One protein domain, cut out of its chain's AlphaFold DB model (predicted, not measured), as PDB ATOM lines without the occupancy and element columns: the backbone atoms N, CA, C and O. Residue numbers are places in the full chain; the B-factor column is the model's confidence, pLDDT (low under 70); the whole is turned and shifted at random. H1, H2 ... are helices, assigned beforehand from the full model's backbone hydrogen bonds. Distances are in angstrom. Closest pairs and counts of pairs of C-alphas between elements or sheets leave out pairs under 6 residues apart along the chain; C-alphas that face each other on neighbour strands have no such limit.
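This is residues 2 to 46 and 62 to 115 of the 120 residues of the protein "Chorismate mutase" of Streptomyces sp. 769 (UniProt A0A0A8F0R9). One long helix, H2, makes the longest axis: H1 packs on its first turns with H3 beside H1, and H6 folds back along its middle with H5 on H6's far side. Residues 38 to 46 stick out. The 99 printed residues hold six named helices, H1 to H6, all helix; only just loose, close to compact, radius of gyration 15.3 A, spanning 48 by 30 by 18 A.

Begin at H2, residues 16 to 43: it touches H6, residues 104 to 113, closest C-alphas Ala 29 and Gly 109, 4.6 A, a shallow tilt of 20 degrees, opposite ways. H5, residues 85 to 99, makes a hairpin with H6, closest C-alphas Gly 97 and Ala 107, 6.1 A. H1, residues 2 to 11, H2 and H3, residues 62 to 74, form an up-and-down bundle, each running against the one before. H4, residues 77 to 81, is apart from H2. Every helix has each O i to N i+4 pair within hydrogen-bond range.

Find C-alpha 16 at (124.819, 169.451, 138.072); H2 runs 40.8 A to C-alpha 43 at (157.414, 150.447, 153.495).

Residues 47 to 61 are cut out, C-alphas 46 and 62 being 27.9 A apart. No printed residue is under 70 in pLDDT.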
ATOM      1  N   LEU A   2     127.637 163.424 146.600       92.69
ATOM      2  CA  LEU A   2     127.391 163.786 145.190       92.69
ATOM      3  C   LEU A   2     125.995 164.391 144.944       92.69
ATOM      4  O   LEU A   2     125.888 165.418 144.284       92.69
ATOM      5  N   GLU A   3     124.951 163.848 145.575       93.44
ATOM      6  CA  GLU A   3     123.604 164.444 145.506       93.44
ATOM      7  C   GLU A   3     123.540 165.861 146.091       93.44
ATOM      8  O   GLU A   3     122.923 166.755 145.521       93.44
ATOM      9  N   ALA A   4     124.237 166.102 147.206       92.19
ATOM     10  CA  ALA A   4     124.257 167.413 147.851       92.19
ATOM     11  C   ALA A   4     124.969 168.466 146.987       92.19
ATOM     12  O   ALA A   4     124.503 169.601 146.900       92.19
ATOM     13  N   VAL A   5     126.067 168.096 146.314       94.00
ATOM     14  CA  VAL A   5     126.761 169.011 145.390       94.00
ATOM     15  C   VAL A   5     125.965 169.226 144.107       94.00
ATOM     16  O   VAL A   5     125.919 170.352 143.628       94.00
ATOM     17  N   ALA A   6     125.259 168.209 143.598       96.06
ATOM     18  CA  ALA A   6     124.355 168.360 142.459       96.06
ATOM     19  C   ALA A   6     123.189 169.307 142.788       96.06
ATOM     20  O   ALA A   6     122.869 170.201 142.009       96.06
ATOM     21  N   ALA A   7     122.575 169.158 143.965       96.69
ATOM     22  CA  ALA A   7     121.526 170.057 144.439       96.69
ATOM     23  C   ALA A   7     122.038 171.492 144.643       96.69
ATOM     24  O   ALA A   7     121.365 172.450 144.264       96.69
ATOM     25  N   LEU A   8     123.238 171.665 145.206       95.25
ATOM     26  CA  LEU A   8     123.852 172.986 145.343       95.25
ATOM     27  C   LEU A   8     124.182 173.611 143.980       95.25
ATOM     28  O   LEU A   8     123.915 174.793 143.803       95.25
ATOM     29  N   ALA A   9     124.683 172.829 143.021       95.81
ATOM     30  CA  ALA A   9     124.945 173.295 141.661       95.81
ATOM     31  C   ALA A   9     123.673 173.840 141.002       95.81
ATOM     32  O   ALA A   9     123.688 174.974 140.534       95.81
ATOM     33  N   ARG A  10     122.551 173.100 141.085       97.00
ATOM     34  CA  ARG A  10     121.240 173.567 140.594       97.00
ATOM     35  C   ARG A  10     120.854 174.917 141.194       97.00
ATOM     36  O   ARG A  10     120.488 175.825 140.462       97.00
ATOM     37  N   ARG A  11     120.969 175.062 142.519       96.75
ATOM     38  CA  ARG A  11     120.629 176.318 143.217       96.75
ATOM     39  C   ARG A  11     121.515 177.496 142.814       96.75
ATOM     40  O   ARG A  11     121.063 178.628 142.885       96.75
ATOM     41  N   LEU A  12     122.763 177.233 142.431       95.31
ATOM     42  CA  LEU A  12     123.738 178.251 142.038       95.31
ATOM     43  C   LEU A  12     123.826 178.457 140.515       95.31
ATOM     44  O   LEU A  12     124.686 179.207 140.066       95.31
ATOM     45  N   GLY A  13     122.977 177.796 139.718       92.19
ATOM     46  CA  GLY A  13     122.973 177.919 138.256       92.19
ATOM     47  C   GLY A  13     124.115 177.189 137.532       92.19
ATOM     48  O   GLY A  13     124.328 177.419 136.346       92.19
ATOM     49  N   ALA A  14     124.850 176.306 138.213       92.31
ATOM     50  CA  ALA A  14     125.846 175.429 137.590       92.31
ATOM     51  C   ALA A  14     125.204 174.159 137.008       92.31
ATOM     52  O   ALA A  14     124.229 173.651 137.565       92.31
ATOM     53  N   ASP A  15     125.811 173.578 135.961       94.31
ATOM     54  CA  ASP A  15     125.428 172.244 135.472       94.31
ATOM     55  C   ASP A  15     125.698 171.181 136.561       94.31
ATOM     56  O   ASP A  15     126.861 170.946 136.934       94.31
ATOM     57  N   PRO A  16     124.658 170.500 137.076       96.38
ATOM     58  CA  PRO A  16     124.819 169.451 138.072       96.38
ATOM     59  C   PRO A  16     125.613 168.258 137.543       96.38
ATOM     60  O   PRO A  16     126.370 167.658 138.306       96.38
ATOM     61  N   ALA A  17     125.472 167.911 136.261       96.19
ATOM     62  CA  ALA A  17     126.159 166.766 135.678       96.19
ATOM     63  C   ALA A  17     127.666 167.031 135.587       96.19
ATOM     64  O   ALA A  17     128.458 166.221 136.079       96.19
ATOM     65  N   ALA A  18     128.068 168.185 135.047       95.25
ATOM     66  CA  ALA A  18     129.460 168.625 135.056       95.25
ATOM     67  C   ALA A  18     130.036 168.731 136.468       95.25
ATOM     68  O   ALA A  18     131.130 168.231 136.732       95.25
ATOM     69  N   THR A  19     129.279 169.315 137.400       97.12
ATOM     70  CA  THR A  19     129.708 169.428 138.798       97.12
ATOM     71  C   THR A  19     129.966 168.045 139.396       97.12
ATOM     72  O   THR A  19     131.024 167.811 139.976       97.12
ATOM     73  N   VAL A  20     129.064 167.079 139.201       97.75
ATOM     74  CA  VAL A  20     129.260 165.701 139.678       97.75
ATOM     75  C   VAL A  20     130.486 165.042 139.037       97.75
ATOM     76  O   VAL A  20     131.222 164.357 139.750       97.75
ATOM     77  N   ARG A  21     130.748 165.250 137.737       97.75
ATOM     78  CA  ARG A  21     131.967 164.741 137.076       97.75
ATOM     79  C   ARG A  21     133.233 165.289 137.742       97.75
ATOM     80  O   ARG A  21     134.089 164.504 138.145       97.75
ATOM     81  N   ILE A  22     133.303 166.602 137.962       97.69
ATOM     82  CA  ILE A  22     134.440 167.247 138.643       97.69
ATOM     83  C   ILE A  22     134.609 166.701 140.067       97.69
ATOM     84  O   ILE A  22     135.714 166.350 140.470       97.69
ATOM     85  N   PHE A  23     133.527 166.552 140.831       97.81
ATOM     86  CA  PHE A  23     133.603 166.024 142.198       97.81
ATOM     87  C   PHE A  23     134.000 164.544 142.262       97.81
ATOM     88  O   PHE A  23     134.673 164.135 143.211       97.81
ATOM     89  N   ARG A  24     133.636 163.731 141.262       98.12
ATOM     90  CA  ARG A  24     134.157 162.361 141.138       98.12
ATOM     91  C   ARG A  24     135.674 162.368 140.962       98.12
ATOM     92  O   ARG A  24     136.351 161.564 141.597       98.12
ATOM     93  N   ASP A  25     136.216 163.310 140.195       98.31
ATOM     94  CA  ASP A  25     137.667 163.459 140.058       98.31
ATOM     95  C   ASP A  25     138.345 163.865 141.371       98.31
ATOM     96  O   ASP A  25     139.408 163.326 141.682       98.31
ATOM     97  N   GLN A  26     137.720 164.729 142.178       97.94
ATOM     98  CA  GLN A  26     138.221 165.077 143.517       97.94
ATOM     99  C   GLN A  26     138.278 163.853 144.447       97.94
ATOM    100  O   GLN A  26     139.278 163.625 145.130       97.94
ATOM    101  N   ILE A  27     137.227 163.023 144.447       97.69
ATOM    102  CA  ILE A  27     137.175 161.787 145.244       97.69
ATOM    103  C   ILE A  27     138.291 160.828 144.814       97.69
ATOM    104  O   ILE A  27     139.010 160.291 145.657       97.69
ATOM    105  N   GLU A  28     138.466 160.623 143.508       98.38
ATOM    106  CA  GLU A  28     139.508 159.733 142.999       98.38
ATOM    107  C   GLU A  28     140.922 160.271 143.250       98.38
ATOM    108  O   GLU A  28     141.814 159.493 143.592       98.38
ATOM    109  N   ALA A  29     141.130 161.586 143.166       98.56
ATOM    110  CA  ALA A  29     142.386 162.232 143.535       98.56
ATOM    111  C   ALA A  29     142.735 162.018 145.015       98.56
ATOM    112  O   ALA A  29     143.853 161.609 145.332       98.56
ATOM    113  N   SER A  30     141.766 162.192 145.920       97.88
ATOM    114  CA  SER A  30     141.962 161.909 147.347       97.88
ATOM    115  C   SER A  30     142.381 160.456 147.576       97.88
ATOM    116  O   SER A  30     143.282 160.182 148.368       97.88
ATOM    117  N   LYS A  31     141.781 159.506 146.849       98.31
ATOM    118  CA  LYS A  31     142.163 158.091 146.943       98.31
ATOM    119  C   LYS A  31     143.569 157.818 146.398       98.31
ATOM    120  O   LYS A  31     144.242 156.928 146.915       98.31
ATOM    121  N   VAL A  32     144.033 158.544 145.375       98.56
ATOM    122  CA  VAL A  32     145.426 158.448 144.891       98.56
ATOM    123  C   VAL A  32     146.400 158.805 146.011       98.56
ATOM    124  O   VAL A  32     147.299 158.013 146.295       98.56
ATOM    125  N   VAL A  33     146.181 159.937 146.684       98.56
ATOM    126  CA  VAL A  33     147.036 160.389 147.790       98.56
ATOM    127  C   VAL A  33     146.974 159.409 148.961       98.56
ATOM    128  O   VAL A  33     148.015 158.940 149.410       98.56
ATOM    129  N   GLN A  34     145.773 159.009 149.396       97.81
ATOM    130  CA  GLN A  34     145.606 158.043 150.489       97.81
ATOM    131  C   GLN A  34     146.356 156.735 150.205       97.81
ATOM    132  O   GLN A  34     147.168 156.304 151.019       97.81
ATOM    133  N   ARG A  35     146.160 156.125 149.029       98.50
ATOM    134  CA  ARG A  35     146.871 154.887 148.658       98.50
ATOM    135  C   ARG A  35     148.385 155.083 148.557       98.50
ATOM    136  O   ARG A  35     149.136 154.163 148.866       98.50
ATOM    137  N   GLY A  36     148.847 156.250 148.106       98.44
ATOM    138  CA  GLY A  36     150.269 156.594 148.099       98.44
ATOM    139  C   GLY A  36     150.860 156.642 149.508       98.44
ATOM    140  O   GLY A  36     151.881 156.006 149.756       98.44
ATOM    141  N   LEU A  37     150.178 157.320 150.433       98.06
ATOM    142  CA  LEU A  37     150.577 157.408 151.837       98.06
ATOM    143  C   LEU A  37     150.562 156.037 152.520       98.06
ATOM    144  O   LEU A  37     151.545 155.675 153.154       98.06
ATOM    145  N   HIS A  38     149.517 155.231 152.308       98.06
ATOM    146  CA  HIS A  38     149.463 153.865 152.835       98.06
ATOM    147  C   HIS A  38     150.654 153.021 152.371       98.06
ATOM    148  O   HIS A  38     151.286 152.376 153.198       98.06
ATOM    149  N   ARG A  39     151.022 153.072 151.081       98.25
ATOM    150  CA  ARG A  39     152.218 152.367 150.581       98.25
ATOM    151  C   ARG A  39     153.507 152.855 151.246       98.25
ATOM    152  O   ARG A  39     154.342 152.030 151.598       98.25
ATOM    153  N   ARG A  40     153.659 154.171 151.439       97.69
ATOM    154  CA  ARG A  40     154.816 154.762 152.133       97.69
ATOM    155  C   ARG A  40     154.919 154.262 153.575       97.69
ATOM    156  O   ARG A  40     155.998 153.865 153.987       97.69
ATOM    157  N   TRP A  41     153.807 154.225 154.305       97.75
ATOM    158  CA  TRP A  41     153.766 153.741 155.689       97.75
ATOM    159  C   TRP A  41     153.962 152.230 155.810       97.75
ATOM    160  O   TRP A  41     154.528 151.766 156.789       97.75
ATOM    161  N   THR A  42     153.517 151.449 154.824       97.69
ATOM    162  CA  THR A  42     153.815 150.012 154.773       97.69
ATOM    163  C   THR A  42     155.307 149.756 154.562       97.69
ATOM    164  O   THR A  42     155.840 148.820 155.147       97.69
ATOM    165  N   ALA A  43     155.979 150.571 153.741       98.00
ATOM    166  CA  ALA A  43     157.414 150.447 153.495       98.00
ATOM    167  C   ALA A  43     158.270 150.970 154.663       98.00
ATOM    168  O   ALA A  43     159.317 150.400 154.950       98.00
ATOM    169  N   ASP A  44     157.819 152.031 155.334       97.50
ATOM    170  CA  ASP A  44     158.462 152.590 156.524       97.50
ATOM    171  C   ASP A  44     157.411 152.986 157.582       97.50
ATOM    172  O   ASP A  44     156.861 154.099 157.547       97.50
ATOM    173  N   PRO A  45     157.123 152.084 158.541       96.19
ATOM    174  CA  PRO A  45     156.140 152.324 159.592       96.19
ATOM    175  C   PRO A  45     156.475 153.497 160.515       96.19
ATOM    176  O   PRO A  45     155.559 154.082 161.093       96.19
ATOM    177  N   ALA A  46     157.750 153.888 160.637       96.62
ATOM    178  CA  ALA A  46     158.150 155.012 161.488       96.62
ATOM    179  C   ALA A  46     157.623 156.361 160.963       96.62
ATOM    180  O   ALA A  46     157.543 157.333 161.710       96.62
ATOM    181  N   ILE A  62     135.872 169.802 154.831       94.56
ATOM    182  CA  ILE A  62     135.538 169.244 153.512       94.56
ATOM    183  C   ILE A  62     134.218 169.826 152.997       94.56
ATOM    184  O   ILE A  62     134.123 170.197 151.831       94.56
ATOM    185  N   ASN A  63     133.191 169.945 153.842       94.69
ATOM    186  CA  ASN A  63     131.913 170.530 153.432       94.69
ATOM    187  C   ASN A  63     132.044 172.013 153.049       94.69
ATOM    188  O   ASN A  63     131.425 172.434 152.067       94.69
ATOM    189  N   ARG A  64     132.860 172.785 153.780       96.50
ATOM    190  CA  ARG A  64     133.166 174.185 153.451       96.50
ATOM    191  C   ARG A  64     133.825 174.288 152.071       96.50
ATOM    192  O   ARG A  64     133.300 174.987 151.203       96.50
ATOM    193  N   ILE A  65     134.895 173.521 151.847       96.75
ATOM    194  CA  ILE A  65     135.640 173.484 150.576       96.75
ATOM    195  C   ILE A  65     134.745 173.002 149.427       96.75
ATOM    196  O   ILE A  65     134.774 173.576 148.340       96.75
ATOM    197  N   ASN A  66     133.885 172.004 149.655       94.81
ATOM    198  CA  ASN A  66     132.923 171.544 148.652       94.81
ATOM    199  C   ASN A  66     131.991 172.685 148.212       94.81
ATOM    200  O   ASN A  66     131.756 172.866 147.020       94.81
ATOM    201  N   GLY A  67     131.471 173.477 149.154       95.81
ATOM    202  CA  GLY A  67     130.633 174.633 148.832       95.81
ATOM    203  C   GLY A  67     131.374 175.698 148.017       95.81
ATOM    204  O   GLY A  67     130.810 176.257 147.076       95.81
ATOM    205  N   GLU A  68     132.638 175.958 148.350       97.56
ATOM    206  CA  GLU A  68     133.505 176.888 147.612       97.56
ATOM    207  C   GLU A  68     133.785 176.407 146.195       97.56
ATOM    208  O   GLU A  68     133.663 177.186 145.250       97.56
ATOM    209  N   LEU A  69     134.066 175.114 146.026       96.75
ATOM    210  CA  LEU A  69     134.308 174.527 144.717       96.75
ATOM    211  C   LEU A  69     133.061 174.591 143.825       96.75
ATOM    212  O   LEU A  69     133.182 174.943 142.655       96.75
ATOM    213  N   VAL A  70     131.855 174.330 144.351       97.25
ATOM    214  CA  VAL A  70     130.622 174.489 143.554       97.25
ATOM    215  C   VAL A  70     130.413 175.950 143.140       97.25
ATOM    216  O   VAL A  70     130.058 176.205 141.992       97.25
ATOM    217  N   ARG A  71     130.676 176.921 144.027       97.81
ATOM    218  CA  ARG A  71     130.609 178.352 143.670       97.81
ATOM    219  C   ARG A  71     131.619 178.721 142.582       97.81
ATOM    220  O   ARG A  71     131.252 179.403 141.632       97.81
ATOM    221  N   ALA A  72     132.857 178.237 142.680       96.75
ATOM    222  CA  ALA A  72     133.880 178.463 141.659       96.75
ATOM    223  C   ALA A  72     133.490 177.838 140.307       96.75
ATOM    224  O   ALA A  72     133.685 178.447 139.257       96.75
ATOM    225  N   ILE A  73     132.878 176.650 140.324       96.31
ATOM    226  CA  ILE A  73     132.335 175.990 139.131       96.31
ATOM    227  C   ILE A  73     131.213 176.828 138.499       96.31
ATOM    228  O   ILE A  73     131.234 177.045 137.288       96.31
ATOM    229  N   ALA A  74     130.273 177.334 139.303       96.31
ATOM    230  CA  ALA A  74     129.175 178.184 138.834       96.31
ATOM    231  C   ALA A  74     129.658 179.525 138.261       96.31
ATOM    232  O   ALA A  74     129.074 180.037 137.312       96.31
ATOM    233  N   ALA A  75     130.752 180.070 138.796       96.88
ATOM    234  CA  ALA A  75     131.334 181.333 138.348       96.88
ATOM    235  C   ALA A  75     132.249 181.213 137.111       96.88
ATOM    236  O   ALA A  75     132.707 182.230 136.598       96.88
ATOM    237  N   SER A  76     132.546 180.001 136.623       95.69
ATOM    238  CA  SER A  76     133.549 179.778 135.567       95.69
ATOM    239  C   SER A  76     133.063 179.124 134.257       95.69
ATOM    240  O   SER A  76     133.905 178.561 133.551       95.69
ATOM    241  N   PRO A  77     131.778 179.190 133.838       94.38
ATOM    242  CA  PRO A  77     131.318 178.470 132.649       94.38
ATOM    243  C   PRO A  77     132.077 178.884 131.381       94.38
ATOM    244  O   PRO A  77     132.575 178.021 130.667       94.38
ATOM    245  N   GLN A  78     132.260 180.189 131.147       94.56
ATOM    246  CA  GLN A  78     132.990 180.703 129.977       94.56
ATOM    247  C   GLN A  78     134.462 180.270 129.964       94.56
ATOM    248  O   GLN A  78     134.994 179.883 128.928       94.56
ATOM    249  N   ALA A  79     135.132 180.305 131.120       95.94
ATOM    250  CA  ALA A  79     136.530 179.894 131.221       95.94
ATOM    251  C   ALA A  79     136.699 178.388 130.969       95.94
ATOM    252  O   ALA A  79     137.665 177.980 130.324       95.94
ATOM    253  N   ARG A  80     135.749 177.573 131.447       96.25
ATOM    254  CA  ARG A  80     135.754 176.111 131.310       96.25
ATOM    255  C   ARG A  80     135.432 175.624 129.895       96.25
ATOM    256  O   ARG A  80     135.892 174.545 129.524       96.25
ATOM    257  N   THR A  81     134.680 176.395 129.110       96.06
ATOM    258  CA  THR A  81     134.334 176.066 127.715       96.06
ATOM    259  C   THR A  81     135.214 176.768 126.679       96.06
ATOM    260  O   THR A  81     135.145 176.439 125.496       96.06
ATOM    261  N   ALA A  82     136.075 177.704 127.091       96.88
ATOM    262  CA  ALA A  82     136.994 178.385 126.189       96.88
ATOM    263  C   ALA A  82     138.025 177.415 125.563       96.88
ATOM    264  O   ALA A  82     138.551 176.549 126.271       96.88
ATOM    265  N   PRO A  83     138.446 177.627 124.296       96.12
ATOM    266  CA  PRO A  83     139.465 176.797 123.634       96.12
ATOM    267  C   PRO A  83     140.787 176.689 124.412       96.12
ATOM    268  O   PRO A  83     141.471 175.673 124.371       96.12
ATOM    269  N   GLY A  84     141.136 177.734 125.167       96.25
ATOM    270  CA  GLY A  84     142.340 177.781 125.997       96.25
ATOM    271  C   GLY A  84     142.182 177.224 127.415       96.25
ATOM    272  O   GLY A  84     143.070 177.465 128.229       96.25
ATOM    273  N   CYS A  85     141.079 176.546 127.759       98.25
ATOM    274  CA  CYS A  85     140.860 176.060 129.126       98.25
ATOM    275  C   CYS A  85     141.978 175.117 129.585       98.25
ATOM    276  O   CYS A  85     142.610 175.372 130.606       98.25
ATOM    277  N   ALA A  86     142.260 174.062 128.815       97.25
ATOM    278  CA  ALA A  86     143.219 173.030 129.205       97.25
ATOM    279  C   ALA A  86     144.645 173.569 129.451       97.25
ATOM    280  O   ALA A  86     145.172 173.326 130.540       97.25
ATOM    281  N   PRO A  87     145.271 174.334 128.531       97.75
ATOM    282  CA  PRO A  87     146.611 174.869 128.779       97.75
ATOM    283  C   PRO A  87     146.641 175.867 129.943       97.75
ATOM    284  O   PRO A  87     147.563 175.820 130.755       97.75
ATOM    285  N   ARG A  88     145.623 176.730 130.094       98.06
ATOM    286  CA  ARG A  88     145.554 177.658 131.237       98.06
ATOM    287  C   ARG A  88     145.389 176.917 132.558       98.06
ATOM    288  O   ARG A  88     146.060 177.253 133.524       98.06
ATOM    289  N   LEU A  89     144.539 175.894 132.596       97.94
ATOM    290  CA  LEU A  89     144.321 175.083 133.788       97.94
ATOM    291  C   LEU A  89     145.594 174.334 134.197       97.94
ATOM    292  O   LEU A  89     145.908 174.281 135.383       97.94
ATOM    293  N   ALA A  90     146.342 173.800 133.229       98.06
ATOM    294  CA  ALA A  90     147.625 173.153 133.482       98.06
ATOM    295  C   ALA A  90     148.657 174.133 134.062       98.06
ATOM    296  O   ALA A  90     149.295 173.819 135.065       98.06
ATOM    297  N   LEU A  91     148.776 175.340 133.494       98.25
ATOM    298  CA  LEU A  91     149.655 176.387 134.029       98.25
ATOM    299  C   LEU A  91     149.251 176.802 135.451       98.25
ATOM    300  O   LEU A  91     150.106 176.866 136.331       98.25
ATOM    301  N   SER A  92     147.955 177.001 135.709       97.88
ATOM    302  CA  SER A  92     147.450 177.284 137.056       97.88
ATOM    303  C   SER A  92     147.746 176.146 138.035       97.88
ATOM    304  O   SER A  92     148.103 176.403 139.180       97.88
ATOM    305  N   ALA A  93     147.640 174.888 137.601       98.00
ATOM    306  CA  ALA A  93     147.958 173.732 138.435       98.00
ATOM    307  C   ALA A  93     149.452 173.662 138.784       98.00
ATOM    308  O   ALA A  93     149.791 173.359 139.927       98.00
ATOM    309  N   LEU A  94     150.336 173.982 137.834       98.19
ATOM    310  CA  LEU A  94     151.778 174.082 138.077       98.19
ATOM    311  C   LEU A  94     152.097 175.213 139.059       98.19
ATOM    312  O   LEU A  94     152.834 174.995 140.020       98.19
ATOM    313  N   TRP A  95     151.495 176.387 138.860       98.31
ATOM    314  CA  TRP A  95     151.654 177.530 139.757       98.31
ATOM    315  C   TRP A  95     151.202 177.202 141.184       98.31
ATOM    316  O   TRP A  95     151.971 177.361 142.129       98.31
ATOM    317  N   VAL A  96     149.990 176.657 141.346       97.88
ATOM    318  CA  VAL A  96     149.460 176.232 142.652       97.88
ATOM    319  C   VAL A  96     150.329 175.140 143.272       97.88
ATOM    320  O   VAL A  96     150.587 175.177 144.474       97.88
ATOM    321  N   GLY A  97     150.803 174.183 142.468       98.12
ATOM    322  CA  GLY A  97     151.715 173.135 142.917       98.12
ATOM    323  C   GLY A  97     152.999 173.706 143.513       98.12
ATOM    324  O   GLY A  97     153.402 173.298 144.603       98.12
ATOM    325  N   HIS A  98     153.591 174.694 142.843       98.00
ATOM    326  CA  HIS A  98     154.779 175.396 143.315       98.00
ATOM    327  C   HIS A  98     154.498 176.234 144.573       98.00
ATOM    328  O   HIS A  98     155.174 176.064 145.586       98.00
ATOM    329  N   GLU A  99     153.467 177.088 144.560       98.38
ATOM    330  CA  GLU A  99     153.119 177.944 145.706       98.38
ATOM    331  C   GLU A  99     152.789 177.148 146.971       98.38
ATOM    332  O   GLU A  99     153.131 177.555 148.080       98.38
ATOM    333  N   ARG A 100     152.110 176.006 146.819       97.44
ATOM    334  CA  ARG A 100     151.754 175.117 147.933       97.44
ATOM    335  C   ARG A 100     152.852 174.111 148.270       97.44
ATOM    336  O   ARG A 100     152.657 173.327 149.195       97.44
ATOM    337  N   ARG A 101     153.984 174.138 147.553       98.12
ATOM    338  CA  ARG A 101     155.114 173.208 147.702       98.12
ATOM    339  C   ARG A 101     154.654 171.747 147.717       98.12
ATOM    340  O   ARG A 101     155.042 170.973 148.591       98.12
ATOM    341  N   LEU A 102     153.778 171.390 146.779       98.25
ATOM    342  CA  LEU A 102     153.252 170.034 146.692       98.25
ATOM    343  C   LEU A 102     154.380 169.061 146.343       98.25
ATOM    344  O   LEU A 102     155.115 169.268 145.378       98.25
ATOM    345  N   ASP A 103     154.480 167.975 147.106       97.88
ATOM    346  CA  ASP A 103     155.321 166.849 146.712       97.88
ATOM    347  C   ASP A 103     154.753 166.151 145.461       97.88
ATOM    348  O   ASP A 103     153.633 166.416 145.008       97.88
ATOM    349  N   ALA A 104     155.522 165.218 144.900       97.81
ATOM    350  CA  ALA A 104     155.127 164.498 143.692       97.81
ATOM    351  C   ALA A 104     153.786 163.747 143.840       97.81
ATOM    352  O   ALA A 104     153.021 163.655 142.877       97.81
ATOM    353  N   LEU A 105     153.468 163.233 145.035       98.38
ATOM    354  CA  LEU A 105     152.222 162.507 145.283       98.38
ATOM    355  C   LEU A 105     151.019 163.456 145.258       98.38
ATOM    356  O   LEU A 105     150.001 163.155 144.630       98.38
ATOM    357  N   HIS A 106     151.135 164.610 145.906       98.50
ATOM    358  CA  HIS A 106     150.084 165.618 145.937       98.50
ATOM    359  C   HIS A 106     149.938 166.330 144.587       98.50
ATOM    360  O   HIS A 106     148.812 166.599 144.174       98.50
ATOM    361  N   ALA A 107     151.031 166.552 143.851       98.31
ATOM    362  CA  ALA A 107     150.989 167.056 142.478       98.31
ATOM    363  C   ALA A 107     150.254 166.082 141.536       98.31
ATOM    364  O   ALA A 107     149.404 166.500 140.747       98.31
ATOM    365  N   ALA A 108     150.495 164.771 141.669       98.25
ATOM    366  CA  ALA A 108     149.747 163.749 140.934       98.25
ATOM    367  C   ALA A 108     148.257 163.721 141.328       98.25
ATOM    368  O   ALA A 108     147.385 163.571 140.467       98.25
ATOM    369  N   GLY A 109     147.953 163.909 142.617       98.62
ATOM    370  CA  GLY A 109     146.588 164.095 143.115       98.62
ATOM    371  C   GLY A 109     145.899 165.305 142.475       98.62
ATOM    372  O   GLY A 109     144.806 165.165 141.922       98.62
ATOM    373  N   LEU A 110     146.561 166.466 142.462       98.56
ATOM    374  CA  LEU A 110     146.055 167.683 141.827       98.56
ATOM    375  C   LEU A 110     145.770 167.447 140.340       98.56
ATOM    376  O   LEU A 110     144.654 167.700 139.894       98.56
ATOM    377  N   ALA A 111     146.709 166.865 139.592       97.94
ATOM    378  CA  ALA A 111     146.509 166.548 138.178       97.94
ATOM    379  C   ALA A 111     145.319 165.594 137.946       97.94
ATOM    380  O   ALA A 111     144.521 165.799 137.028       97.94
ATOM    381  N   ARG A 112     145.139 164.569 138.797       98.44
ATOM    382  CA  ARG A 112     143.973 163.669 138.729       98.44
ATOM    383  C   ARG A 112     142.665 164.421 138.958       98.44
ATOM    384  O   ARG A 112     141.677 164.085 138.307       98.44
ATOM    385  N   SER A 113     142.656 165.403 139.852       98.38
ATOM    386  CA  SER A 113     141.454 166.133 140.261       98.38
ATOM    387  C   SER A 113     140.871 167.042 139.164       98.38
ATOM    388  O   SER A 113     139.689 167.375 139.193       98.38
ATOM    389  N   LEU A 114     141.684 167.418 138.170       98.06
ATOM    390  CA  LEU A 114     141.353 168.448 137.179       98.06
ATOM    391  C   LEU A 114     140.801 167.907 135.848       98.06
ATOM    392  O   LEU A 114     140.440 168.695 134.975       98.06
ATOM    393  N   ARG A 115     140.721 166.580 135.675       97.31
ATOM    394  CA  ARG A 115     140.449 165.939 134.371       97.31
ATOM    395  C   ARG A 115     139.127 166.356 133.722       97.31
ATOM    396  O   ARG A 115     139.087 166.481 132.506       97.31
TER     397      ARG A 115